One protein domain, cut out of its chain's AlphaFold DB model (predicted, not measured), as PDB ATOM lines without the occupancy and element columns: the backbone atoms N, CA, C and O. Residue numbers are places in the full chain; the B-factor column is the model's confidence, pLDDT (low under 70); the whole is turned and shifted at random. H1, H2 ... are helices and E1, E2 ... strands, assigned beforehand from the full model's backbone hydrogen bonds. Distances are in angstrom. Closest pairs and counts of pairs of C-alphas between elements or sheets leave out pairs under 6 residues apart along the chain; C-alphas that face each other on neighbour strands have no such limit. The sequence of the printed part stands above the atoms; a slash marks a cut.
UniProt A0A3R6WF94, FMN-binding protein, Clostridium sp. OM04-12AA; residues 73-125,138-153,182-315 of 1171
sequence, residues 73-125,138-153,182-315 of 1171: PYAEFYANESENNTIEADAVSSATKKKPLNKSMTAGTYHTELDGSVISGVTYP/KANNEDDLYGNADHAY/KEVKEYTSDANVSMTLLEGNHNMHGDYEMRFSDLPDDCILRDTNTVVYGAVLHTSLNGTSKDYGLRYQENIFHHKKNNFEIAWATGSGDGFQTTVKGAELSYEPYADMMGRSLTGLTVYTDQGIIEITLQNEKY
ATOM      1  N   PRO A  73     278.503 397.193 241.183       91.06
ATOM      2  CA  PRO A  73     278.986 397.033 239.811       91.06
ATOM      3  C   PRO A  73     278.093 396.091 238.988       91.06
ATOM      4  O   PRO A  73     277.565 395.119 239.532       91.06
ATOM      5  N   TYR A  74     277.947 396.318 237.677       87.31
ATOM      6  CA  TYR A  74     277.052 395.499 236.834       87.31
ATOM      7  C   TYR A  74     277.375 393.997 236.867       87.31
ATOM      8  O   TYR A  74     276.459 393.182 237.005       87.31
ATOM      9  N   ALA A  75     278.658 393.628 236.821       83.62
ATOM     10  CA  ALA A  75     279.094 392.236 236.911       83.62
ATOM     11  C   ALA A  75     278.601 391.568 238.207       83.62
ATOM     12  O   ALA A  75     278.090 390.450 238.188       83.62
ATOM     13  N   GLU A  76     278.676 392.273 239.337       89.12
ATOM     14  CA  GLU A  76     278.215 391.771 240.637       89.12
ATOM     15  C   GLU A  76     276.688 391.789 240.769       89.12
ATOM     16  O   GLU A  76     276.109 390.917 241.420       89.12
ATOM     17  N   PHE A  77     276.026 392.760 240.133       89.69
ATOM     18  CA  PHE A  77     274.571 392.857 240.100       89.69
ATOM     19  C   PHE A  77     273.954 391.640 239.399       89.69
ATOM     20  O   PHE A  77     273.006 391.053 239.931       89.69
ATOM     21  N   TYR A  78     274.524 391.213 238.268       87.31
ATOM     22  CA  TYR A  78     274.009 390.097 237.470       87.31
ATOM     23  C   TYR A  78     274.553 388.714 237.844       87.31
ATOM     24  O   TYR A  78     273.934 387.718 237.470       87.31
ATOM     25  N   ALA A  79     275.644 388.626 238.614       82.88
ATOM     26  CA  ALA A  79     276.380 387.385 238.901       82.88
ATOM     27  C   ALA A  79     275.541 386.189 239.390       82.88
ATOM     28  O   ALA A  79     276.003 385.054 239.308       82.88
ATOM     29  N   ASN A  80     274.349 386.415 239.947       83.25
ATOM     30  CA  ASN A  80     273.470 385.350 240.436       83.25
ATOM     31  C   ASN A  80     272.061 385.368 239.822       83.25
ATOM     32  O   ASN A  80     271.235 384.555 240.226       83.25
ATOM     33  N   GLU A  81     271.774 386.243 238.853       81.38
ATOM     34  CA  GLU A  81     270.425 386.385 238.276       81.38
ATOM     35  C   GLU A  81     270.064 385.302 237.244       81.38
ATOM     36  O   GLU A  81     268.899 385.167 236.884       81.38
ATOM     37  N   SER A  82     271.019 384.467 236.821       70.62
ATOM     38  CA  SER A  82     270.794 383.358 235.880       70.62
ATOM     39  C   SER A  82     271.185 381.999 236.466       70.62
ATOM     40  O   SER A  82     272.082 381.893 237.303       70.62
ATOM     41  N   GLU A  83     270.525 380.930 236.008       62.28
ATOM     42  CA  GLU A  83     270.891 379.542 236.335       62.28
ATOM     43  C   GLU A  83     272.124 379.042 235.552       62.28
ATOM     44  O   GLU A  83     272.808 378.131 236.020       62.28
ATOM     45  N   ASN A  84     272.461 379.671 234.416       60.47
ATOM     46  CA  ASN A  84     273.580 379.308 233.533       60.47
ATOM     47  C   ASN A  84     274.606 380.453 233.454       60.47
ATOM     48  O   ASN A  84     274.755 381.114 232.431       60.47
ATOM     49  N   ASN A  85     275.281 380.682 234.582       55.81
ATOM     50  CA  ASN A  85     276.061 381.877 234.906       55.81
ATOM     51  C   ASN A  85     277.218 382.213 233.935       55.81
ATOM     52  O   ASN A  85     278.356 381.786 234.135       55.81
ATOM     53  N   THR A  86     276.921 383.014 232.911       54.88
ATOM     54  CA  THR A  86     277.899 383.609 231.980       54.88
ATOM     55  C   THR A  86     277.516 385.047 231.610       54.88
ATOM     56  O   THR A  86     277.616 385.430 230.445       54.88
ATOM     57  N   ILE A  87     276.990 385.822 232.565       62.66
ATOM     58  CA  ILE A  87     276.666 387.237 232.336       62.66
ATOM     59  C   ILE A  87     277.936 388.063 232.577       62.66
ATOM     60  O   ILE A  87     278.224 388.449 233.707       62.66
ATOM     61  N   GLU A  88     278.702 388.302 231.517       64.31
ATOM     62  CA  GLU A  88     279.819 389.255 231.523       64.31
ATOM     63  C   GLU A  88     279.242 390.656 231.264       64.31
ATOM     64  O   GLU A  88     278.693 390.918 230.194       64.31
ATOM     65  N   ALA A  89     279.289 391.547 232.255       64.75
ATOM     66  CA  ALA A  89     278.762 392.906 232.136       64.75
ATOM     67  C   ALA A  89     279.669 393.895 232.877       64.75
ATOM     68  O   ALA A  89     279.574 394.046 234.095       64.75
ATOM     69  N   ASP A  90     280.527 394.581 232.128       70.56
ATOM     70  CA  ASP A  90     281.432 395.607 232.650       70.56
ATOM     71  C   ASP A  90     280.813 397.014 232.594       70.56
ATOM     72  O   ASP A  90     279.701 397.219 232.091       70.56
ATOM     73  N   ALA A  91     281.545 397.995 233.132       73.19
ATOM     74  CA  ALA A  91     281.179 399.406 233.074       73.19
ATOM     75  C   ALA A  91     280.948 399.879 231.627       73.19
ATOM     76  O   ALA A  91     281.620 399.451 230.690       73.19
ATOM     77  N   VAL A  92     279.990 400.786 231.455       70.50
ATOM     78  CA  VAL A  92     279.567 401.296 230.144       70.50
ATOM     79  C   VAL A  92     280.279 402.599 229.834       70.50
ATOM     80  O   VAL A  92     280.171 403.526 230.631       70.50
ATOM     81  N   SER A  93     280.915 402.730 228.669       65.44
ATOM     82  CA  SER A  93     281.465 404.014 228.213       65.44
ATOM     83  C   SER A  93     280.398 404.907 227.563       65.44
ATOM     84  O   SER A  93     279.501 404.428 226.874       65.44
ATOM     85  N   SER A  94     280.468 406.224 227.784       62.53
ATOM     86  CA  SER A  94     279.555 407.193 227.164       62.53
ATOM     87  C   SER A  94     280.230 407.999 226.056       62.53
ATOM     88  O   SER A  94     281.287 408.593 226.260       62.53
ATOM     89  N   ALA A  95     279.534 408.153 224.923       54.25
ATOM     90  CA  ALA A  95     279.967 408.979 223.784       54.25
ATOM     91  C   ALA A  95     280.187 410.448 224.160       54.25
ATOM     92  O   ALA A  95     280.986 411.170 223.569       54.25
ATOM     93  N   THR A  96     279.445 410.917 225.160       55.84
ATOM     94  CA  THR A  96     279.567 412.268 225.693       55.84
ATOM     95  C   THR A  96     279.986 412.142 227.145       55.84
ATOM     96  O   THR A  96     279.175 411.730 227.978       55.84
ATOM     97  N   LYS A  97     281.220 412.544 227.472       62.69
ATOM     98  CA  LYS A  97     281.794 412.447 228.831       62.69
ATOM     99  C   LYS A  97     280.921 413.066 229.939       62.69
ATOM    100  O   LYS A  97     281.095 412.792 231.108       62.69
ATOM    101  N   LYS A  98     279.938 413.905 229.593       68.12
ATOM    102  CA  LYS A  98     279.033 414.550 230.557       68.12
ATOM    103  C   LYS A  98     277.710 413.817 230.804       68.12
ATOM    104  O   LYS A  98     277.025 414.159 231.761       68.12
ATOM    105  N   LYS A  99     277.314 412.840 229.976       72.19
ATOM    106  CA  LYS A  99     276.022 412.138 230.144       72.19
ATOM    107  C   LYS A  99     275.961 411.326 231.446       72.19
ATOM    108  O   LYS A  99     274.980 411.501 232.161       72.19
ATOM    109  N   PRO A 100     276.999 410.556 231.831       77.44
ATOM    110  CA  PRO A 100     277.049 409.894 233.135       77.44
ATOM    111  C   PRO A 100     277.122 410.853 234.324       77.44
ATOM    112  O   PRO A 100     276.971 410.409 235.451       77.44
ATOM    113  N   LEU A 101     277.311 412.161 234.117       78.19
ATOM    114  CA  LEU A 101     277.206 413.175 235.178       78.19
ATOM    115  C   LEU A 101     275.784 413.744 235.307       78.19
ATOM    116  O   LEU A 101     275.502 414.487 236.246       78.19
ATOM    117  N   ASN A 102     274.875 413.422 234.381       81.31
ATOM    118  CA  ASN A 102     273.502 413.906 234.404       81.31
ATOM    119  C   ASN A 102     272.565 412.888 235.062       81.31
ATOM    120  O   ASN A 102     271.926 412.085 234.383       81.31
ATOM    121  N   LYS A 103     272.405 413.017 236.380       77.38
ATOM    122  CA  LYS A 103     271.557 412.146 237.204       77.38
ATOM    123  C   LYS A 103     270.109 412.008 236.710       77.38
ATOM    124  O   LYS A 103     269.490 410.974 236.931       77.38
ATOM    125  N   SER A 104     269.564 413.022 236.031       76.50
ATOM    126  CA  SER A 104     268.207 412.945 235.467       76.50
ATOM    127  C   SER A 104     268.098 411.980 234.281       76.50
ATOM    128  O   SER A 104     267.022 411.451 234.023       76.50
ATOM    129  N   MET A 105     269.202 411.729 233.570       73.81
ATOM    130  CA  MET A 105     269.256 410.817 232.425       73.81
ATOM    131  C   MET A 105     269.671 409.398 232.821       73.81
ATOM    132  O   MET A 105     269.338 408.462 232.104       73.81
ATOM    133  N   THR A 106     270.382 409.245 233.941       79.88
ATOM    134  CA  THR A 106     271.030 408.010 234.424       79.88
ATOM    135  C   THR A 106     270.520 407.572 235.800       79.88
ATOM    136  O   THR A 106     271.258 406.991 236.602       79.88
ATOM    137  N   ALA A 107     269.254 407.867 236.097       84.25
ATOM    138  CA  ALA A 107     268.627 407.522 237.367       84.25
ATOM    139  C   ALA A 107     268.803 406.027 237.700       84.25
ATOM    140  O   ALA A 107     268.714 405.172 236.825       84.25
ATOM    141  N   GLY A 108     269.082 405.719 238.970       86.88
ATOM    142  CA  GLY A 108     269.332 404.347 239.437       86.88
ATOM    143  C   GLY A 108     270.731 403.796 239.150       86.88
ATOM    144  O   GLY A 108     271.043 402.699 239.608       86.88
ATOM    145  N   THR A 109     271.588 404.545 238.453       89.88
ATOM    146  CA  THR A 109     272.987 404.171 238.197       89.88
ATOM    147  C   THR A 109     273.970 405.051 238.969       89.88
ATOM    148  O   THR A 109     273.593 406.092 239.515       89.88
ATOM    149  N   TYR A 110     275.241 404.648 238.998       90.38
ATOM    150  CA  TYR A 110     276.332 405.467 239.526       90.38
ATOM    151  C   TYR A 110     277.566 405.413 238.620       90.38
ATOM    152  O   TYR A 110     277.721 404.525 237.780       90.38
ATOM    153  N   HIS A 111     278.458 406.379 238.820       87.62
ATOM    154  CA  HIS A 111     279.773 406.441 238.195       87.62
ATOM    155  C   HIS A 111     280.840 406.588 239.282       87.62
ATOM    156  O   HIS A 111     280.599 407.218 240.311       87.62
ATOM    157  N   THR A 112     282.018 406.014 239.057       85.50
ATOM    158  CA  THR A 112     283.189 406.165 239.940       85.50
ATOM    159  C   THR A 112     284.211 407.155 239.379       85.50
ATOM    160  O   THR A 112     285.000 407.728 240.132       85.50
ATOM    161  N   GLU A 113     284.193 407.393 238.065       80.06
ATOM    162  CA  GLU A 113     285.121 408.298 237.391       80.06
ATOM    163  C   GLU A 113     284.646 409.757 237.464       80.06
ATOM    164  O   GLU A 113     283.483 410.077 237.201       80.06
ATOM    165  N   LEU A 114     285.563 410.659 237.837       75.25
ATOM    166  CA  LEU A 114     285.283 412.088 238.045       75.25
ATOM    167  C   LEU A 114     284.936 412.828 236.750       75.25
ATOM    168  O   LEU A 114     284.265 413.858 236.797       75.25
ATOM    169  N   ASP A 115     285.424 412.344 235.610       71.50
ATOM    170  CA  ASP A 115     285.159 412.939 234.304       71.50
ATOM    171  C   ASP A 115     283.858 412.431 233.670       71.50
ATOM    172  O   ASP A 115     283.491 412.934 232.610       71.50
ATOM    173  N   GLY A 116     283.161 411.488 234.321       70.12
ATOM    174  CA  GLY A 116     281.915 410.906 233.830       70.12
ATOM    175  C   GLY A 116     282.083 410.071 232.564       70.12
ATOM    176  O   GLY A 116     281.151 409.972 231.773       70.12
ATOM    177  N   SER A 117     283.262 409.499 232.328       72.75
ATOM    178  CA  SER A 117     283.538 408.641 231.171       72.75
ATOM    179  C   SER A 117     282.646 407.392 231.118       72.75
ATOM    180  O   SER A 117     282.245 406.980 230.025       72.75
ATOM    181  N   VAL A 118     282.314 406.819 232.285       79.19
ATOM    182  CA  VAL A 118     281.664 405.511 232.408       79.19
ATOM    183  C   VAL A 118     280.521 405.467 233.427       79.19
ATOM    184  O   VAL A 118     280.545 406.163 234.442       79.19
ATOM    185  N   ILE A 119     279.535 404.605 233.174       86.38
ATOM    186  CA  ILE A 119     278.544 404.150 234.160       86.38
ATOM    187  C   ILE A 119     279.062 402.843 234.765       86.38
ATOM    188  O   ILE A 119     279.179 401.838 234.065       86.38
ATOM    189  N   SER A 120     279.369 402.855 236.062       87.56
ATOM    190  CA  SER A 120     280.058 401.754 236.752       87.56
ATOM    191  C   SER A 120     279.111 400.624 237.179       87.56
ATOM    192  O   SER A 120     279.514 399.465 237.265       87.56
ATOM    193  N   GLY A 121     277.842 400.943 237.431       90.12
ATOM    194  CA  GLY A 121     276.854 399.975 237.894       90.12
ATOM    195  C   GLY A 121     275.554 400.633 238.341       90.12
ATOM    196  O   GLY A 121     275.198 401.718 237.877       90.12
ATOM    197  N   VAL A 122     274.859 399.983 239.272       92.12
ATOM    198  CA  VAL A 122     273.542 400.396 239.775       92.12
ATOM    199  C   VAL A 122     273.583 400.773 241.251       92.12
ATOM    200  O   VAL A 122     274.342 400.198 242.024       92.12
ATOM    201  N   THR A 123     272.735 401.706 241.669       93.06
ATOM    202  CA  THR A 123     272.469 401.971 243.087       93.06
ATOM    203  C   THR A 123     271.183 401.246 243.475       93.06
ATOM    204  O   THR A 123     270.091 401.688 243.124       93.06
ATOM    205  N   TYR A 124     271.305 400.116 244.178       92.75
ATOM    206  CA  TYR A 124     270.207 399.164 244.390       92.75
ATOM    207  C   TYR A 124     269.948 398.870 245.879       92.75
ATOM    208  O   TYR A 124     270.890 398.918 246.678       92.75
ATOM    209  N   PRO A 125     268.706 398.540 246.294       93.00
ATOM    210  CA  PRO A 125     268.426 398.145 247.671       93.00
ATOM    211  C   PRO A 125     269.053 396.795 248.048       93.00
ATOM    212  O   PRO A 125     268.926 395.794 247.340       93.00
ATOM    213  N   LYS A 138     279.912 404.968 254.087       93.62
ATOM    214  CA  LYS A 138     278.561 405.478 254.365       93.62
ATOM    215  C   LYS A 138     278.345 406.863 253.741       93.62
ATOM    216  O   LYS A 138     279.074 407.796 254.068       93.62
ATOM    217  N   ALA A 139     277.303 407.002 252.932       93.00
ATOM    218  CA  ALA A 139     276.797 408.260 252.387       93.00
ATOM    219  C   ALA A 139     275.888 408.998 253.396       93.00
ATOM    220  O   ALA A 139     275.244 408.364 254.241       93.00
ATOM    221  N   ASN A 140     275.828 410.340 253.344       89.44
ATOM    222  CA  ASN A 140     274.985 411.107 254.279       89.44
ATOM    223  C   ASN A 140     273.519 411.153 253.841       89.44
ATOM    224  O   ASN A 140     272.633 411.255 254.688       89.44
ATOM    225  N   ASN A 141     273.281 411.096 252.535       90.69
ATOM    226  CA  ASN A 141     271.975 411.056 251.889       90.69
ATOM    227  C   ASN A 141     272.053 410.140 250.650       90.69
ATOM    228  O   ASN A 141     273.136 409.674 250.293       90.69
ATOM    229  N   GLU A 142     270.916 409.859 250.018       88.44
ATOM    230  CA  GLU A 142     270.849 409.006 248.821       88.44
ATOM    231  C   GLU A 142     271.547 409.633 247.608       88.44
ATOM    232  O   GLU A 142     272.130 408.923 246.792       88.44
ATOM    233  N   ASP A 143     271.537 410.963 247.495       86.44
ATOM    234  CA  ASP A 143     272.176 411.667 246.387       86.44
ATOM    235  C   ASP A 143     273.704 411.557 246.417       86.44
ATOM    236  O   ASP A 143     274.313 411.437 245.357       86.44
ATOM    237  N   ASP A 144     274.301 411.493 247.610       89.62
ATOM    238  CA  ASP A 144     275.742 411.318 247.846       89.62
ATOM    239  C   ASP A 144     276.282 409.949 247.363       89.62
ATOM    240  O   ASP A 144     277.497 409.725 247.378       89.62
ATOM    241  N   LEU A 145     275.408 409.007 246.985       89.69
ATOM    242  CA  LEU A 145     275.810 407.743 246.352       89.69
ATOM    243  C   LEU A 145     276.210 407.933 244.887       89.69
ATOM    244  O   LEU A 145     277.040 407.186 244.367       89.69
ATOM    245  N   TYR A 146     275.654 408.950 244.230       88.19
ATOM    246  CA  TYR A 146     275.966 409.277 242.848       88.19
ATOM    247  C   TYR A 146     277.371 409.891 242.761       88.19
ATOM    248  O   TYR A 146     277.646 410.907 243.397       88.19
ATOM    249  N   GLY A 147     278.279 409.271 242.002       85.62
ATOM    250  CA  GLY A 147     279.688 409.687 241.950       85.62
ATOM    251  C   GLY A 147     280.572 409.098 243.061       85.62
ATOM    252  O   GLY A 147     281.694 409.564 243.261       85.62
ATOM    253  N   ASN A 148     280.066 408.125 243.830       90.31
ATOM    254  CA  ASN A 148     280.788 407.494 244.938       90.31
ATOM    255  C   ASN A 148     281.433 406.160 244.527       90.31
ATOM    256  O   ASN A 148     281.141 405.612 243.469       90.31
ATOM    257  N   ALA A 149     282.302 405.626 245.387       91.12
ATOM    258  CA  ALA A 149     282.977 404.353 245.159       91.12
ATOM    259  C   ALA A 149     281.996 403.167 245.119       91.12
ATOM    260  O   ALA A 149     280.877 403.238 245.642       91.12
ATOM    261  N   ASP A 150     282.461 402.055 244.553       91.88
ATOM    262  CA  ASP A 150     281.760 400.775 244.624       91.88
ATOM    263  C   ASP A 150     281.439 400.420 246.084       91.88
ATOM    264  O   ASP A 150     282.211 400.702 247.009       91.88
ATOM    265  N   HIS A 151     280.255 399.843 246.292       93.06
ATOM    266  CA  HIS A 151     279.728 399.423 247.594       93.06
ATOM    267  C   HIS A 151     279.511 400.550 248.617       93.06
ATOM    268  O   HIS A 151     279.205 400.269 249.780       93.06
ATOM    269  N   ALA A 152     279.613 401.826 248.221       94.31
ATOM    270  CA  ALA A 152     279.128 402.931 249.046       94.31
ATOM    271  C   ALA A 152     277.629 402.755 249.341       94.31
ATOM    272  O   ALA A 152     276.887 402.270 248.485       94.31
ATOM    273  N   TYR A 153     277.183 403.125 250.547       95.38
ATOM    274  CA  TYR A 153     275.821 402.836 250.997       95.38
ATOM    275  C   TYR A 153     275.135 403.965 251.772       95.38
ATOM    276  O   TYR A 153     275.764 404.716 252.517       95.38
ATOM    277  N   LYS A 182     256.657 391.687 246.556       68.19
ATOM    278  CA  LYS A 182     255.473 391.943 245.722       68.19
ATOM    279  C   LYS A 182     255.343 390.881 244.625       68.19
ATOM    280  O   LYS A 182     256.331 390.272 244.225       68.19
ATOM    281  N   GLU A 183     254.126 390.672 244.115       71.88
ATOM    282  CA  GLU A 183     253.904 389.801 242.951       71.88
ATOM    283  C   GLU A 183     254.708 390.309 241.739       71.88
ATOM    284  O   GLU A 183     254.718 391.509 241.449       71.88
ATOM    285  N   VAL A 184     255.402 389.392 241.058       80.50
ATOM    286  CA  VAL A 184     256.069 389.654 239.775       80.50
ATOM    287  C   VAL A 184     254.988 389.864 238.719       80.50
ATOM    288  O   VAL A 184     254.031 389.092 238.651       80.50
ATOM    289  N   LYS A 185     255.108 390.927 237.917       82.12
ATOM    290  CA  LYS A 185     254.181 391.167 236.806       82.12
ATOM    291  C   LYS A 185     254.680 390.436 235.563       82.12
ATOM    292  O   LYS A 185     255.767 390.741 235.079       82.12
ATOM    293  N   GLU A 186     253.868 389.520 235.046       85.06
ATOM    294  CA  GLU A 186     254.173 388.714 233.861       85.06
ATOM    295  C   GLU A 186     253.419 389.230 232.623       85.06
ATOM    296  O   GLU A 186     252.214 389.490 232.677       85.06
ATOM    297  N   TYR A 187     254.116 389.331 231.490       82.88
ATOM    298  CA  TYR A 187     253.556 389.687 230.183       82.88
ATOM    299  C   TYR A 187     253.987 388.685 229.105       82.88
ATOM    300  O   TYR A 187     255.013 388.021 229.224       82.88
ATOM    301  N   THR A 188     253.222 388.600 228.016       79.94
ATOM    302  CA  THR A 188     253.530 387.759 226.846       79.94
ATOM    303  C   THR A 188     253.459 388.590 225.569       79.94
ATOM    304  O   THR A 188     252.460 389.295 225.393       79.94
ATOM    305  N   SER A 189     254.463 388.491 224.685       74.38
ATOM    306  CA  SER A 189     254.591 389.381 223.514       74.38
ATOM    307  C   SER A 189     253.341 389.407 222.627       74.38
ATOM    308  O   SER A 189     252.735 390.454 222.448       74.38
ATOM    309  N   ASP A 190     252.832 388.268 222.164       70.19
ATOM    310  CA  ASP A 190     251.769 388.306 221.142       70.19
ATOM    311  C   ASP A 190     250.375 388.647 221.689       70.19
ATOM    312  O   ASP A 190     249.470 388.971 220.923       70.19
ATOM    313  N   ALA A 191     250.179 388.563 223.009       60.19
ATOM    314  CA  ALA A 191     248.889 388.853 223.632       60.19
ATOM    315  C   ALA A 191     248.808 390.274 224.199       60.19
ATOM    316  O   ALA A 191     247.737 390.874 224.160       60.19
ATOM    317  N   ASN A 192     249.919 390.793 224.741       69.75
ATOM    318  CA  ASN A 192     249.909 392.011 225.548       69.75
ATOM    319  C   ASN A 192     251.057 392.986 225.236       69.75
ATOM    320  O   ASN A 192     251.038 394.065 225.806       69.75
ATOM    321  N   VAL A 193     252.071 392.639 224.429       66.19
ATOM    322  CA  VAL A 193     253.246 393.504 224.202       66.19
ATOM    323  C   VAL A 193     253.764 393.369 222.767       66.19
ATOM    324  O   VAL A 193     254.513 392.443 222.457       66.19
ATOM    325  N   SER A 194     253.429 394.316 221.888       68.94
ATOM    326  CA  SER A 194     253.962 394.308 220.517       68.94
ATOM    327  C   SER A 194     255.463 394.569 220.501       68.94
ATOM    328  O   SER A 194     255.961 395.452 221.208       68.94
ATOM    329  N   MET A 195     256.179 393.778 219.701       67.12
ATOM    330  CA  MET A 195     257.630 393.835 219.612       67.12
ATOM    331  C   MET A 195     258.110 393.692 218.176       67.12
ATOM    332  O   MET A 195     257.701 392.754 217.488       67.12
ATOM    333  N   THR A 196     259.076 394.512 217.773       69.19
ATOM    334  CA  THR A 196     259.723 394.423 216.454       69.19
ATOM    335  C   THR A 196     261.226 394.323 216.636       69.19
ATOM    336  O   THR A 196     261.805 395.129 217.365       69.19
ATOM    337  N   LEU A 197     261.831 393.314 216.008       68.56
ATOM    338  CA  LEU A 197     263.279 393.215 215.873       68.56
ATOM    339  C   LEU A 197     263.666 393.943 214.585       68.56
ATOM    340  O   LEU A 197     263.139 393.608 213.528       68.56
ATOM    341  N   LEU A 198     264.536 394.942 214.687       69.31
ATOM    342  CA  LEU A 198     265.026 395.717 213.550       69.31
ATOM    343  C   LEU A 198     266.467 395.314 213.227       69.31
ATOM    344  O   LEU A 198     267.295 395.184 214.134       69.31
ATOM    345  N   GLU A 199     266.764 395.161 211.940       66.25
ATOM    346  CA  GLU A 199     268.077 394.792 211.403       66.25
ATOM    347  C   GLU A 199     268.673 395.955 210.590       66.25
ATOM    348  O   GLU A 199     267.953 396.681 209.911       66.25
ATOM    349  N   GLY A 200     270.002 396.104 210.607       60.59
ATOM    350  CA  GLY A 200     270.725 396.937 209.634       60.59
ATOM    351  C   GLY A 200     271.180 398.321 210.119       60.59
ATOM    352  O   GLY A 200     271.222 398.619 211.311       60.59
ATOM    353  N   ASN A 201     271.602 399.163 209.165       52.94
ATOM    354  CA  ASN A 201     272.261 400.458 209.411       52.94
ATOM    355  C   ASN A 201     271.278 401.602 209.758       52.94
ATOM    356  O   ASN A 201     271.694 402.743 209.935       52.94
ATOM    357  N   HIS A 202     269.983 401.290 209.870       52.88
ATOM    358  CA  HIS A 202     268.918 402.221 210.264       52.88
ATOM    359  C   HIS A 202     268.765 402.337 211.794       52.88
ATOM    360  O   HIS A 202     268.020 403.185 212.288       52.88
ATOM    361  N   ASN A 203     269.481 401.505 212.558       58.31
ATOM    362  CA  ASN A 203     269.369 401.429 214.010       58.31
ATOM    363  C   ASN A 203     270.340 402.408 214.684       58.31
ATOM    364  O   ASN A 203     271.557 402.290 214.564       58.31
ATOM    365  N   MET A 204     269.813 403.357 215.461       62.03
ATOM    366  CA  MET A 204     270.619 404.385 216.138       62.03
ATOM    367  C   MET A 204     271.494 403.845 217.288       62.03
ATOM    368  O   MET A 204     272.263 404.622 217.861       62.03
ATOM    369  N   HIS A 205     271.341 402.570 217.679       72.06
ATOM    370  CA  HIS A 205     271.778 402.067 218.988       72.06
ATOM    371  C   HIS A 205     272.548 400.725 218.990       72.06
ATOM    372  O   HIS A 205     273.202 400.438 219.989       72.06
ATOM    373  N   GLY A 206     272.529 399.920 217.917       76.75
ATOM    374  CA  GLY A 206     273.227 398.622 217.859       76.75
ATOM    375  C   GLY A 206     272.950 397.819 216.580       76.75
ATOM    376  O   GLY A 206     272.228 398.285 215.702       76.75
ATOM    377  N   ASP A 207     273.513 396.607 216.474       76.56
ATOM    378  CA  ASP A 207     273.270 395.694 215.339       76.56
ATOM    379  C   ASP A 207     271.816 395.241 215.250       76.56
ATOM    380  O   ASP A 207     271.287 395.051 214.154       76.56
ATOM    381  N   TYR A 208     271.210 395.057 216.419       82.75
ATOM    382  CA  TYR A 208     269.839 394.623 216.605       82.75
ATOM    383  C   TYR A 208     269.166 395.546 217.609       82.75
ATOM    384  O   TYR A 208     269.762 395.918 218.625       82.75
ATOM    385  N   GLU A 209     267.911 395.880 217.339       84.25
ATOM    386  CA  GLU A 209     267.068 396.686 218.217       84.25
ATOM    387  C   GLU A 209     265.725 395.978 218.405       84.25
ATOM    388  O   GLU A 209     265.109 395.533 217.439       84.25
ATOM    389  N   MET A 210     265.270 395.861 219.649       83.50
ATOM    390  CA  MET A 210     263.941 395.378 220.000       83.50
ATOM    391  C   MET A 210     263.137 396.526 220.601       83.50
ATOM    392  O   MET A 210     263.423 396.996 221.707       83.50
ATOM    393  N   ARG A 211     262.103 396.948 219.871       81.31
ATOM    394  CA  ARG A 211     261.156 397.977 220.317       81.31
ATOM    395  C   ARG A 211     259.932 397.355 220.959       81.31
ATOM    396  O   ARG A 211     259.481 396.313 220.495       81.31
ATOM    397  N   PHE A 212     259.382 398.020 221.972       81.62
ATOM    398  CA  PHE A 212     258.165 397.608 222.669       81.62
ATOM    399  C   PHE A 212     257.079 398.672 222.451       81.62
ATOM    400  O   PHE A 212     256.946 399.610 223.236       81.62
ATOM    401  N   SER A 213     256.335 398.569 221.346       71.69
ATOM    402  CA  SER A 213     255.460 399.651 220.859       71.69
ATOM    403  C   SER A 213     254.068 399.683 221.499       71.69
ATOM    404  O   SER A 213     253.479 400.756 221.585       71.69
ATOM    405  N   ASP A 214     253.575 398.554 222.026       75.44
ATOM    406  CA  ASP A 214     252.211 398.424 222.575       75.44
ATOM    407  C   ASP A 214     252.215 397.823 223.990       75.44
ATOM    408  O   ASP A 214     251.669 396.748 224.233       75.44
ATOM    409  N   LEU A 215     252.882 398.490 224.936       80.12
ATOM    410  CA  LEU A 215     252.868 398.082 226.346       80.12
ATOM    411  C   LEU A 215     251.480 398.338 226.983       80.12
ATOM    412  O   LEU A 215     250.912 399.410 226.758       80.12
ATOM    413  N   PRO A 216     250.948 397.428 227.828       80.06
ATOM    414  CA  PRO A 216     249.656 397.608 228.489       80.06
ATOM    415  C   PRO A 216     249.602 398.863 229.362       80.06
ATOM    416  O   PRO A 216     250.615 399.287 229.919       80.06
ATOM    417  N   ASP A 217     248.405 399.427 229.545       80.81
ATOM    418  CA  ASP A 217     248.205 400.650 230.337       80.81
ATOM    419  C   ASP A 217     248.715 400.534 231.785       80.81
ATOM    420  O   ASP A 217     249.154 401.526 232.366       80.81
ATOM    421  N   ASP A 218     248.660 399.336 232.367       80.00
ATOM    422  CA  ASP A 218     249.116 399.027 233.723       80.00
ATOM    423  C   ASP A 218     250.581 398.553 233.792       80.00
ATOM    424  O   ASP A 218     251.085 398.212 234.878       80.00
ATOM    425  N   CYS A 219     251.277 398.547 232.650       83.44
ATOM    426  CA  CYS A 219     252.687 398.226 232.563       83.44
ATOM    427  C   CYS A 219     253.546 399.399 233.032       83.44
ATOM    428  O   CYS A 219     253.510 400.504 232.498       83.44
ATOM    429  N   ILE A 220     254.376 399.118 234.033       82.50
ATOM    430  CA  ILE A 220     255.244 400.093 234.700       82.50
ATOM    431  C   ILE A 220     256.277 400.691 233.721       82.50
ATOM    432  O   ILE A 220     256.666 401.844 233.876       82.50
ATOM    433  N   LEU A 221     256.677 399.945 232.683       84.31
ATOM    434  CA  LEU A 221     257.608 400.418 231.643       84.31
ATOM    435  C   LEU A 221     257.002 401.483 230.716       84.31
ATOM    436  O   LEU A 221     257.705 402.035 229.880       84.31
ATOM    437  N   ARG A 222     255.704 401.779 230.844       82.31
ATOM    438  CA  ARG A 222     255.074 402.918 230.171       82.31
ATOM    439  C   ARG A 222     255.307 404.236 230.918       82.31
ATOM    440  O   ARG A 222     255.257 405.304 230.313       82.31
ATOM    441  N   ASP A 223     255.539 404.183 232.230       83.25
ATOM    442  CA  ASP A 223     255.836 405.376 233.022       83.25
ATOM    443  C   ASP A 223     257.311 405.742 232.879       83.25
ATOM    444  O   ASP A 223     258.180 405.126 233.490       83.25
ATOM    445  N   THR A 224     257.575 406.809 232.124       75.69
ATOM    446  CA  THR A 224     258.925 407.340 231.869       75.69
ATOM    447  C   THR A 224     259.672 407.811 233.120       75.69
ATOM    448  O   THR A 224     260.860 408.112 233.031       75.69
ATOM    449  N   ASN A 225     258.999 407.907 234.274       81.38
ATOM    450  CA  ASN A 225     259.638 408.198 235.559       81.38
ATOM    451  C   ASN A 225     260.104 406.938 236.296       81.38
ATOM    452  O   ASN A 225     260.828 407.061 237.282       81.38
ATOM    453  N   THR A 226     259.702 405.746 235.844       85.94
ATOM    454  CA  THR A 226     260.190 404.484 236.402       85.94
ATOM    455  C   THR A 226     261.693 404.386 236.176       85.94
ATOM    456  O   THR A 226     262.187 404.432 235.044       85.94
ATOM    457  N   VAL A 227     262.421 404.176 237.265       87.12
ATOM    458  CA  VAL A 227     263.858 403.937 237.233       87.12
ATOM    459  C   VAL A 227     264.098 402.480 236.864       87.12
ATOM    460  O   VAL A 227     263.668 401.570 237.571       87.12
ATOM    461  N   VAL A 228     264.800 402.249 235.756       88.69
ATOM    462  CA  VAL A 228     265.209 400.909 235.324       88.69
ATOM    463  C   VAL A 228     266.654 400.690 235.742       88.69
ATOM    464  O   VAL A 228     267.556 401.359 235.248       88.69
ATOM    465  N   TYR A 229     266.876 399.736 236.641       88.06
ATOM    466  CA  TYR A 229     268.217 399.395 237.114       88.06
ATOM    467  C   TYR A 229     268.956 398.501 236.118       88.06
ATOM    468  O   TYR A 229     270.165 398.611 235.950       88.06
ATOM    469  N   GLY A 230     268.237 397.613 235.437       88.62
ATOM    470  CA  GLY A 230     268.841 396.650 234.529       88.62
ATOM    471  C   GLY A 230     267.826 395.673 233.961       88.62
ATOM    472  O   GLY A 230     266.671 395.645 234.392       88.62
ATOM    473  N   ALA A 231     268.258 394.856 233.008       90.12
ATOM    474  CA  ALA A 231     267.434 393.807 232.427       90.12
ATOM    475  C   ALA A 231     268.271 392.574 232.074       90.12
ATOM    476  O   ALA A 231     269.480 392.668 231.884       90.12
ATOM    477  N   VAL A 232     267.625 391.416 231.992       89.94
ATOM    478  CA  VAL A 232     268.224 390.139 231.603       89.94
ATOM    479  C   VAL A 232     267.443 389.586 230.424       89.94
ATOM    480  O   VAL A 232     266.254 389.299 230.542       89.94
ATOM    481  N   LEU A 233     268.110 389.449 229.283       89.31
ATOM    482  CA  LEU A 233     267.549 388.888 228.063       89.31
ATOM    483  C   LEU A 233     267.764 387.374 228.040       89.31
ATOM    484  O   LEU A 233     268.901 386.898 228.075       89.31
ATOM    485  N   HIS A 234     266.670 386.627 227.955       88.69
ATOM    486  CA  HIS A 234     266.661 385.169 227.974       88.69
ATOM    487  C   HIS A 234     266.681 384.619 226.556       88.69
ATOM    488  O   HIS A 234     265.810 384.934 225.737       88.69
ATOM    489  N   THR A 235     267.627 383.731 226.266       88.38
ATOM    490  CA  THR A 235     267.768 383.118 224.938       88.38
ATOM    491  C   THR A 235     267.917 381.605 225.026       88.38
ATOM    492  O   THR A 235     268.330 381.063 226.055       88.38
ATOM    493  N   SER A 236     267.649 380.910 223.921       85.81
ATOM    494  CA  SER A 236     267.906 379.481 223.783       85.81
ATOM    495  C   SER A 236     268.543 379.144 222.437       85.81
ATOM    496  O   SER A 236     268.283 379.783 221.422       85.81
ATOM    497  N   LEU A 237     269.402 378.127 222.423       85.62
ATOM    498  CA  LEU A 237     269.954 377.553 221.199       85.62
ATOM    499  C   LEU A 237     269.943 376.034 221.328       85.62
ATOM    500  O   LEU A 237     270.575 375.490 222.234       85.62
ATOM    501  N   ASN A 238     269.223 375.343 220.442       82.44
ATOM    502  CA  ASN A 238     269.099 373.877 220.453       82.44
ATOM    503  C   ASN A 238     268.706 373.308 221.835       82.44
ATOM    504  O   ASN A 238     269.255 372.303 222.287       82.44
ATOM    505  N   GLY A 239     267.792 373.986 222.539       77.69
ATOM    506  CA  GLY A 239     267.337 373.598 223.881       77.69
ATOM    507  C   GLY A 239     268.297 373.934 225.029       77.69
ATOM    508  O   GLY A 239     268.013 373.577 226.169       77.69
ATOM    509  N   THR A 240     269.416 374.617 224.765       83.50
ATOM    510  CA  THR A 240     270.326 375.136 225.802       83.50
ATOM    511  C   THR A 240     270.051 376.619 226.044       83.50
ATOM    512  O   THR A 240     270.288 377.436 225.152       83.50
ATOM    513  N   SER A 241     269.573 376.970 227.240       85.44
ATOM    514  CA  SER A 241     269.309 378.364 227.627       85.44
ATOM    515  C   SER A 241     270.583 379.097 228.045       85.44
ATOM    516  O   SER A 241     271.457 378.505 228.681       85.44
ATOM    517  N   LYS A 242     270.690 380.387 227.725       86.31
ATOM    518  CA  LYS A 242     271.664 381.302 228.347       86.31
ATOM    519  C   LYS A 242     271.107 382.719 228.351       86.31
ATOM    520  O   LYS A 242     270.397 383.113 227.424       86.31
ATOM    521  N   ASP A 243     271.469 383.447 229.391       87.81
ATOM    522  CA  ASP A 243     270.945 384.768 229.689       87.81
ATOM    523  C   ASP A 243     272.027 385.832 229.509       87.81
ATOM    524  O   ASP A 243     273.207 385.567 229.752       87.81
ATOM    525  N   TYR A 244     271.613 387.033 229.109       86.56
ATOM    526  CA  TYR A 244     272.495 388.176 228.883       86.56
ATOM    527  C   TYR A 244     272.017 389.376 229.695       86.56
ATOM    528  O   TYR A 244     270.873 389.805 229.559       86.56
ATOM    529  N   GLY A 245     272.887 389.925 230.541       87.12
ATOM    530  CA  GLY A 245     272.608 391.158 231.278       87.12
ATOM    531  C   GLY A 245     272.741 392.373 230.367       87.12
ATOM    532  O   GLY A 245     273.733 392.506 229.659       87.12
ATOM    533  N   LEU A 246     271.753 393.259 230.397       87.56
ATOM    534  CA  LEU A 246     271.683 394.476 229.592       87.56
ATOM    535  C   LEU A 246     271.956 395.699 230.467       87.56
ATOM    536  O   LEU A 246     271.461 395.793 231.591       87.56
ATOM    537  N   ARG A 247     272.735 396.659 229.971       84.56
ATOM    538  CA  ARG A 247     273.154 397.831 230.752       84.56
ATOM    539  C   ARG A 247     272.391 399.088 230.347       84.56
ATOM    540  O   ARG A 247     272.069 399.294 229.176       84.56
ATOM    541  N   TYR A 248     272.095 399.940 231.322       82.56
ATOM    542  CA  TYR A 248     271.369 401.186 231.092       82.56
ATOM    543  C   TYR A 248     272.212 402.186 230.275       82.56
ATOM    544  O   TYR A 248     273.412 402.298 230.509       82.56
ATOM    545  N   GLN A 249     271.591 402.898 229.321       77.62
ATOM    546  CA  GLN A 249     272.217 403.815 228.335       77.62
ATOM    547  C   GLN A 249     273.123 403.181 227.263       77.62
ATOM    548  O   GLN A 249     273.502 403.890 226.331       77.62
ATOM    549  N   GLU A 250     273.436 401.886 227.344       78.75
ATOM    550  CA  GLU A 250     274.088 401.141 226.252       78.75
ATOM    551  C   GLU A 250     273.123 400.188 225.564       78.75
ATOM    552  O   GLU A 250     273.003 400.198 224.345       78.75
ATOM    553  N   ASN A 251     272.420 399.380 226.356       85.50
ATOM    554  CA  ASN A 251     271.501 398.375 225.845       85.50
ATOM    555  C   ASN A 251     270.050 398.664 226.178       85.50
ATOM    556  O   ASN A 251     269.190 398.081 225.541       85.50
ATOM    557  N   ILE A 252     269.772 399.491 227.187       87.38
ATOM    558  CA  ILE A 252     268.414 399.809 227.634       87.38
ATOM    559  C   ILE A 252     268.167 401.298 227.435       87.38
ATOM    560  O   ILE A 252     268.887 402.134 227.995       87.38
ATOM    561  N   PHE A 253     267.109 401.614 226.693       83.00
ATOM    562  CA  PHE A 253     266.665 402.970 226.408       83.00
ATOM    563  C   PHE A 253     265.227 403.141 226.900       83.00
ATOM    564  O   PHE A 253     264.280 402.581 226.355       83.00
ATOM    565  N   HIS A 254     265.073 403.918 227.972       81.62
ATOM    566  CA  HIS A 254     263.777 404.270 228.541       81.62
ATOM    567  C   HIS A 254     263.556 405.773 228.349       81.62
ATOM    568  O   HIS A 254     264.172 406.592 229.028       81.62
ATOM    569  N   HIS A 255     262.734 406.157 227.370       70.94
ATOM    570  CA  HIS A 255     262.538 407.564 227.021       70.94
ATOM    571  C   HIS A 255     261.113 407.888 226.570       70.94
ATOM    572  O   HIS A 255     260.373 407.022 226.108       70.94
ATOM    573  N   LYS A 256     260.767 409.181 226.610       62.25
ATOM    574  CA  LYS A 256     259.410 409.706 226.375       62.25
ATOM    575  C   LYS A 256     258.756 409.351 225.034       62.25
ATOM    576  O   LYS A 256     257.542 409.463 224.948       62.25
ATOM    577  N   LYS A 257     259.526 408.992 223.997       57.12
ATOM    578  CA  LYS A 257     258.987 408.733 222.648       57.12
ATOM    579  C   LYS A 257     258.495 407.292 222.438       57.12
ATOM    580  O   LYS A 257     257.392 407.132 221.938       57.12
ATOM    581  N   ASN A 258     259.260 406.278 222.860       57.81
ATOM    582  CA  ASN A 258     258.979 404.865 222.537       57.81
ATOM    583  C   ASN A 258     258.828 403.940 223.765       57.81
ATOM    584  O   ASN A 258     258.986 402.735 223.632       57.81
ATOM    585  N   ASN A 259     258.504 404.489 224.943       72.12
ATOM    586  CA  ASN A 259     258.304 403.802 226.233       72.12
ATOM    587  C   ASN A 259     259.467 402.908 226.706       72.12
ATOM    588  O   ASN A 259     260.051 403.218 227.724       72.12
ATOM    589  N   PHE A 260     259.873 401.846 226.013       85.50
ATOM    590  CA  PHE A 260     261.010 401.009 226.404       85.50
ATOM    591  C   PHE A 260     261.617 400.317 225.180       85.50
ATOM    592  O   PHE A 260     260.895 399.723 224.384       85.50
ATOM    593  N   GLU A 261     262.938 400.375 225.027       87.12
ATOM    594  CA  GLU A 261     263.669 399.752 223.919       87.12
ATOM    595  C   GLU A 261     264.944 399.088 224.432       87.12
ATOM    596  O   GLU A 261     265.572 399.572 225.383       87.12
ATOM    597  N   ILE A 262     265.343 397.993 223.779       87.88
ATOM    598  CA  ILE A 262     266.656 397.389 223.999       87.88
ATOM    599  C   ILE A 262     267.430 397.235 222.694       87.88
ATOM    600  O   ILE A 262     266.841 396.939 221.659       87.88
ATOM    601  N   ALA A 263     268.748 397.391 222.741       86.38
ATOM    602  CA  ALA A 263     269.623 397.174 221.591       86.38
ATOM    603  C   ALA A 263     270.947 396.524 222.004       86.38
ATOM    604  O   ALA A 263     271.398 396.667 223.143       86.38
ATOM    605  N   TRP A 264     271.584 395.798 221.089       84.94
ATOM    606  CA  TRP A 264     272.905 395.210 221.317       84.94
ATOM    607  C   TRP A 264     273.695 395.083 220.012       84.94
ATOM    608  O   TRP A 264     273.130 395.026 218.920       84.94
ATOM    609  N   ALA A 265     275.021 395.037 220.136       82.56
ATOM    610  CA  ALA A 265     275.944 394.718 219.053       82.56
ATOM    611  C   ALA A 265     276.507 393.306 219.249       82.56
ATOM    612  O   ALA A 265     276.632 392.848 220.377       82.56
ATOM    613  N   THR A 266     276.840 392.609 218.167       81.50
ATOM    614  CA  THR A 266     277.273 391.195 218.174       81.50
ATOM    615  C   THR A 266     278.616 390.958 217.485       81.50
ATOM    616  O   THR A 266     279.138 389.847 217.525       81.50
ATOM    617  N   GLY A 267     279.211 391.973 216.861       77.12
ATOM    618  CA  GLY A 267     280.485 391.810 216.171       77.12
ATOM    619  C   GLY A 267     281.218 393.119 215.922       77.12
ATOM    620  O   GLY A 267     280.732 394.202 216.234       77.12
ATOM    621  N   SER A 268     282.406 392.989 215.334       68.06
ATOM    622  CA  SER A 268     283.210 394.093 214.815       68.06
ATOM    623  C   SER A 268     283.611 393.817 213.361       68.06
ATOM    624  O   SER A 268     283.880 392.672 212.997       68.06
ATOM    625  N   GLY A 269     283.628 394.860 212.521       65.50
ATOM    626  CA  GLY A 269     283.962 394.781 211.090       65.50
ATOM    627  C   GLY A 269     282.862 395.315 210.166       65.50
ATOM    628  O   GLY A 269     281.837 395.811 210.634       65.50
ATOM    629  N   ASP A 270     283.086 395.216 208.853       57.53
ATOM    630  CA  ASP A 270     282.136 395.670 207.829       57.53
ATOM    631  C   ASP A 270     280.785 394.950 207.989       57.53
ATOM    632  O   ASP A 270     280.728 393.723 208.070       57.53
ATOM    633  N   GLY A 271     279.695 395.722 208.075       63.91
ATOM    634  CA  GLY A 271     278.333 395.210 208.296       63.91
ATOM    635  C   GLY A 271     277.877 395.127 209.764       63.91
ATOM    636  O   GLY A 271     276.700 394.839 210.019       63.91
ATOM    637  N   PHE A 272     278.758 395.420 210.731       72.19
ATOM    638  CA  PHE A 272     278.428 395.489 212.161       72.19
ATOM    639  C   PHE A 272     278.522 396.918 212.714       72.19
ATOM    640  O   PHE A 272     279.427 397.678 212.368       72.19
ATOM    641  N   GLN A 273     277.605 397.278 213.615       73.38
ATOM    642  CA  GLN A 273     277.649 398.550 214.337       73.38
ATOM    643  C   GLN A 273     278.752 398.512 215.394       73.38
ATOM    644  O   GLN A 273     278.618 397.864 216.430       73.38
ATOM    645  N   THR A 274     279.841 399.234 215.143       69.94
ATOM    646  CA  THR A 274     280.989 399.308 216.062       69.94
ATOM    647  C   THR A 274     280.966 400.550 216.946       69.94
ATOM    648  O   THR A 274     281.561 400.546 218.025       69.94
ATOM    649  N   THR A 275     280.259 401.609 216.532       69.94
ATOM    650  CA  THR A 275     280.144 402.849 217.305       69.94
ATOM    651  C   THR A 275     278.749 403.462 217.225       69.94
ATOM    652  O   THR A 275     278.075 403.363 216.206       69.94
ATOM    653  N   VAL A 276     278.329 404.153 218.286       68.56
ATOM    654  CA  VAL A 276     277.107 404.970 218.314       68.56
ATOM    655  C   VAL A 276     277.457 406.364 218.809       68.56
ATOM    656  O   VAL A 276     277.938 406.546 219.930       68.56
ATOM    657  N   LYS A 277     277.218 407.377 217.966       68.12
ATOM    658  CA  LYS A 277     277.528 408.794 218.253       68.12
ATOM    659  C   LYS A 277     278.974 409.017 218.741       68.12
ATOM    660  O   LYS A 277     279.215 409.929 219.526       68.12
ATOM    661  N   GLY A 278     279.920 408.190 218.285       64.56
ATOM    662  CA  GLY A 278     281.341 408.268 218.641       64.56
ATOM    663  C   GLY A 278     281.773 407.493 219.895       64.56
ATOM    664  O   GLY A 278     282.953 407.551 220.226       64.56
ATOM    665  N   ALA A 279     280.878 406.772 220.587       68.06
ATOM    666  CA  ALA A 279     281.278 405.755 221.573       68.06
ATOM    667  C   ALA A 279     281.386 404.380 220.932       68.06
ATOM    668  O   ALA A 279     280.527 404.020 220.129       68.06
ATOM    669  N   GLU A 280     282.382 403.604 221.348       73.38
ATOM    670  CA  GLU A 280     282.479 402.183 221.026       73.38
ATOM    671  C   GLU A 280     281.372 401.403 221.743       73.38
ATOM    672  O   GLU A 280     281.143 401.586 222.941       73.38
ATOM    673  N   LEU A 281     280.680 400.544 220.995       73.25
ATOM    674  CA  LEU A 281     279.711 399.610 221.556       73.25
ATOM    675  C   LEU A 281     280.428 398.358 222.054       73.25
ATOM    676  O   LEU A 281     281.280 397.801 221.357       73.25
ATOM    677  N   SER A 282     280.038 397.853 223.224       74.75
ATOM    678  CA  SER A 282     280.492 396.533 223.644       74.75
ATOM    679  C   SER A 282     279.672 395.444 222.948       74.75
ATOM    680  O   SER A 282     278.454 395.333 223.099       74.75
ATOM    681  N   TYR A 283     280.367 394.630 222.161       77.38
ATOM    682  CA  TYR A 283     279.772 393.515 221.426       77.38
ATOM    683  C   TYR A 283     280.231 392.154 221.954       77.38
ATOM    684  O   TYR A 283     279.498 391.177 221.826       77.38
ATOM    685  N   GLU A 284     281.412 392.071 222.581       78.50
ATOM    686  CA  GLU A 284     281.974 390.809 223.090       78.50
ATOM    687  C   GLU A 284     281.007 390.029 224.004       78.50
ATOM    688  O   GLU A 284     280.867 388.821 223.793       78.50
ATOM    689  N   PRO A 285     280.266 390.667 224.941       79.00
ATOM    690  CA  PRO A 285     279.314 389.955 225.798       79.00
ATOM    691  C   PRO A 285     278.151 389.303 225.043       79.00
ATOM    692  O   PRO A 285     277.557 388.337 225.521       79.00
ATOM    693  N   TYR A 286     277.821 389.833 223.866       83.94
ATOM    694  CA  TYR A 286     276.643 389.472 223.080       83.94
ATOM    695  C   TYR A 286     277.013 388.771 221.764       83.94
ATOM    696  O   TYR A 286     276.132 388.416 220.985       83.94
ATOM    697  N   ALA A 287     278.303 388.546 221.494       80.12
ATOM    698  CA  ALA A 287     278.779 388.084 220.193       80.12
ATOM    699  C   ALA A 287     278.218 386.715 219.780       80.12
ATOM    700  O   ALA A 287     277.966 386.456 218.604       80.12
ATOM    701  N   ASP A 288     277.965 385.840 220.754       83.56
ATOM    702  CA  ASP A 288     277.391 384.521 220.506       83.56
ATOM    703  C   ASP A 288     275.855 384.509 220.447       83.56
ATOM    704  O   ASP A 288     275.276 383.433 220.311       83.56
ATOM    705  N   MET A 289     275.189 385.672 220.521       84.81
ATOM    706  CA  MET A 289     273.729 385.780 220.401       84.81
ATOM    707  C   MET A 289     273.208 385.466 218.996       84.81
ATOM    708  O   MET A 289     272.063 385.032 218.879       84.81
ATOM    709  N   MET A 290     274.012 385.649 217.944       84.00
ATOM    710  CA  MET A 290     273.601 385.354 216.566       84.00
ATOM    711  C   MET A 290     273.158 383.892 216.405       84.00
ATOM    712  O   MET A 290     273.844 382.955 216.817       84.00
ATOM    713  N   GLY A 291     271.999 383.690 215.784       79.56
ATOM    714  CA  GLY A 291     271.375 382.386 215.573       79.56
ATOM    715  C   GLY A 291     270.666 381.798 216.798       79.56
ATOM    716  O   GLY A 291     270.118 380.700 216.695       79.56
ATOM    717  N   ARG A 292     270.658 382.484 217.949       86.88
ATOM    718  CA  ARG A 292     269.899 382.061 219.138       86.88
ATOM    719  C   ARG A 292     268.460 382.571 219.063       86.88
ATOM    720  O   ARG A 292     268.209 383.657 218.549       86.88
ATOM    721  N   SER A 293     267.521 381.809 219.610       86.50
ATOM    722  CA  SER A 293     266.125 382.223 219.751       86.50
ATOM    723  C   SER A 293     265.957 383.057 221.018       86.50
ATOM    724  O   SER A 293     266.393 382.655 222.099       86.50
ATOM    725  N   LEU A 294     265.305 384.203 220.899       87.62
ATOM    726  CA  LEU A 294     264.883 385.050 222.004       87.62
ATOM    727  C   LEU A 294     263.668 384.398 222.678       87.62
ATOM    728  O   LEU A 294     262.700 384.038 222.013       87.62
ATOM    729  N   THR A 295     263.717 384.237 224.000       87.31
ATOM    730  CA  THR A 295     262.690 383.505 224.772       87.31
ATOM    731  C   THR A 295     261.977 384.359 225.817       87.31
ATOM    732  O   THR A 295     260.834 384.074 226.165       87.31
ATOM    733  N   GLY A 296     262.605 385.434 226.297       88.75
ATOM    734  CA  GLY A 296     262.014 386.306 227.306       88.75
ATOM    735  C   GLY A 296     262.927 387.454 227.719       88.75
ATOM    736  O   GLY A 296     264.080 387.519 227.296       88.75
ATOM    737  N   LEU A 297     262.423 388.335 228.578       90.38
ATOM    738  CA  LEU A 297     263.146 389.449 229.183       90.38
ATOM    739  C   LEU A 297     262.692 389.634 230.638       90.38
ATOM    740  O   LEU A 297     261.498 389.754 230.890       90.38
ATOM    741  N   THR A 298     263.633 389.737 231.571       90.44
ATOM    742  CA  THR A 298     263.373 390.174 232.953       90.44
ATOM    743  C   THR A 298     263.880 391.601 233.140       90.44
ATOM    744  O   THR A 298     265.030 391.875 232.820       90.44
ATOM    745  N   VAL A 299     263.065 392.517 233.668       90.19
ATOM    746  CA  VAL A 299     263.433 393.928 233.894       90.19
ATOM    747  C   VAL A 299     263.316 394.281 235.376       90.19
ATOM    748  O   VAL A 299     262.287 394.030 236.006       90.19
ATOM    749  N   TYR A 300     264.366 394.892 235.929       89.38
ATOM    750  CA  TYR A 300     264.444 395.323 237.327       89.38
ATOM    751  C   TYR A 300     264.196 396.825 237.437       89.38
ATOM    752  O   TYR A 300     264.971 397.619 236.898       89.38
ATOM    753  N   THR A 301     263.154 397.225 238.169       88.25
ATOM    754  CA  THR A 301     262.781 398.638 238.326       88.25
ATOM    755  C   THR A 301     262.622 399.055 239.783       88.25
ATOM    756  O   THR A 301     262.633 398.219 240.691       88.25
ATOM    757  N   ASP A 302     262.451 400.357 240.016       85.25
ATOM    758  CA  ASP A 302     262.137 400.921 241.330       85.25
ATOM    759  C   ASP A 302     260.698 400.649 241.807       85.25
ATOM    760  O   ASP A 302     260.356 400.872 242.975       85.25
ATOM    761  N   GLN A 303     259.843 400.121 240.934       83.00
ATOM    762  CA  GLN A 303     258.454 399.800 241.256       83.00
ATOM    763  C   GLN A 303     258.187 398.286 241.320       83.00
ATOM    764  O   GLN A 303     257.164 397.879 241.882       83.00
ATOM    765  N   GLY A 304     259.102 397.447 240.820       82.94
ATOM    766  CA  GLY A 304     259.024 395.987 240.903       82.94
ATOM    767  C   GLY A 304     259.853 395.260 239.841       82.94
ATOM    768  O   GLY A 304     260.642 395.862 239.117       82.94
ATOM    769  N   ILE A 305     259.664 393.941 239.751       87.19
ATOM    770  CA  ILE A 305     260.253 393.096 238.701       87.19
ATOM    771  C   ILE A 305     259.176 392.778 237.667       87.19
ATOM    772  O   ILE A 305     258.032 392.474 238.025       87.19
ATOM    773  N   ILE A 306     259.557 392.853 236.395       87.69
ATOM    774  CA  ILE A 306     258.698 392.548 235.255       87.69
ATOM    775  C   ILE A 306     259.323 391.402 234.474       87.69
ATOM    776  O   ILE A 306     260.497 391.478 234.120       87.69
ATOM    777  N   GLU A 307     258.532 390.381 234.173       89.75
ATOM    778  CA  GLU A 307     258.926 389.281 233.297       89.75
ATOM    779  C   GLU A 307     258.093 389.329 232.016       89.75
ATOM    780  O   GLU A 307     256.866 389.412 232.048       89.75
ATOM    781  N   ILE A 308     258.761 389.293 230.869       87.44
ATOM    782  CA  ILE A 308     258.144 389.259 229.546       87.44
ATOM    783  C   ILE A 308     258.546 387.943 228.894       87.44
ATOM    784  O   ILE A 308     259.724 387.704 228.654       87.44
ATOM    785  N   THR A 309     257.579 387.090 228.580       87.25
ATOM    786  CA  THR A 309     257.801 385.864 227.804       87.25
ATOM    787  C   THR A 309     257.546 386.138 226.327       87.25
ATOM    788  O   THR A 309     256.519 386.718 225.962       87.25
ATOM    789  N   LEU A 310     258.459 385.706 225.459       82.69
ATOM    790  CA  LEU A 310     258.294 385.858 224.016       82.69
ATOM    791  C   LEU A 310     257.492 384.684 223.455       82.69
ATOM    792  O   LEU A 310     257.826 383.518 223.670       82.69
ATOM    793  N   GLN A 311     256.408 385.012 222.761       71.00
ATOM    794  CA  GLN A 311     255.634 384.090 221.944       71.00
ATOM    795  C   GLN A 311     256.121 384.199 220.488       71.00
ATOM    796  O   GLN A 311     256.542 385.265 220.040       71.00
ATOM    797  N   ASN A 312     256.124 383.059 219.793       67.62
ATOM    798  CA  ASN A 312     256.829 382.802 218.531       67.62
ATOM    799  C   ASN A 312     258.361 382.862 218.651       67.62
ATOM    800  O   ASN A 312     258.937 383.727 219.307       67.62
ATOM    801  N   GLU A 313     259.043 381.910 218.012       65.31
ATOM    802  CA  GLU A 313     260.506 381.898 217.982       65.31
ATOM    803  C   GLU A 313     261.008 383.092 217.164       65.31
ATOM    804  O   GLU A 313     261.014 383.059 215.936       65.31
ATOM    805  N   LYS A 314     261.431 384.159 217.848       71.94
ATOM    806  CA  LYS A 314     262.205 385.239 217.233       71.94
ATOM    807  C   LYS A 314     263.675 384.893 217.329       71.94
ATOM    808  O   LYS A 314     264.206 384.744 218.427       71.94
ATOM    809  N   TYR A 315     264.325 384.736 216.191       77.81
ATOM    810  CA  TYR A 315     265.762 384.520 216.137       77.81
ATOM    811  C   TYR A 315     266.477 385.862 216.219       77.81
ATOM    812  O   TYR A 315     265.937 386.874 215.790       77.81
TER     813      TYR A 315
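What this domain is: This is residues 73 to 125, 138 to 153 and 182 to 315 of the 1171 residues of the protein "FMN-binding protein" of Clostridium sp. OM04-12AA (UniProt A0A3R6WF94). With little regular structure, a twisted sheet, E2 E9 E8 E5 E6, is partly covered on one face by the small sheet E3 E4 E7, with H1 on the other face. Three named helices and nine named strands, mostly strand, hold 75 of the 203 printed residues; the larger sheet is mixed, the smaller antiparallel. The whole is compact, radius of gyration of the C-alphas 16.5 A, spans 49 by 45 by 34 A.

Where its parts are: H1 is residues 74-78, from C-alpha (277.052, 395.499, 236.834); then E1 121-125, E2 185-188, H2 189-192, E3 195-199, E4 208-212, E5 228-237, 27.7 A long, E6 240-246, E7 261-264, H3 284-289, E8 293-301 and E9 305-315, to C-alpha (265.762, 384.520, 216.137).

How they stand to each other: H1 and H2 are on opposite faces of the larger sheet; H3 only grazes it. Antiparallel E5 and E8 have N 232 and O 298 2.8 A apart. H3 has 0 of 2 O i to N i+4 and 2 of 3 O i to N i+3 pairs within range.

The domain as a whole: Cuts after residues 125 and 153 leave C-alpha gaps of 14.2 A and 23.7 A; 43 residues are under pLDDT 70.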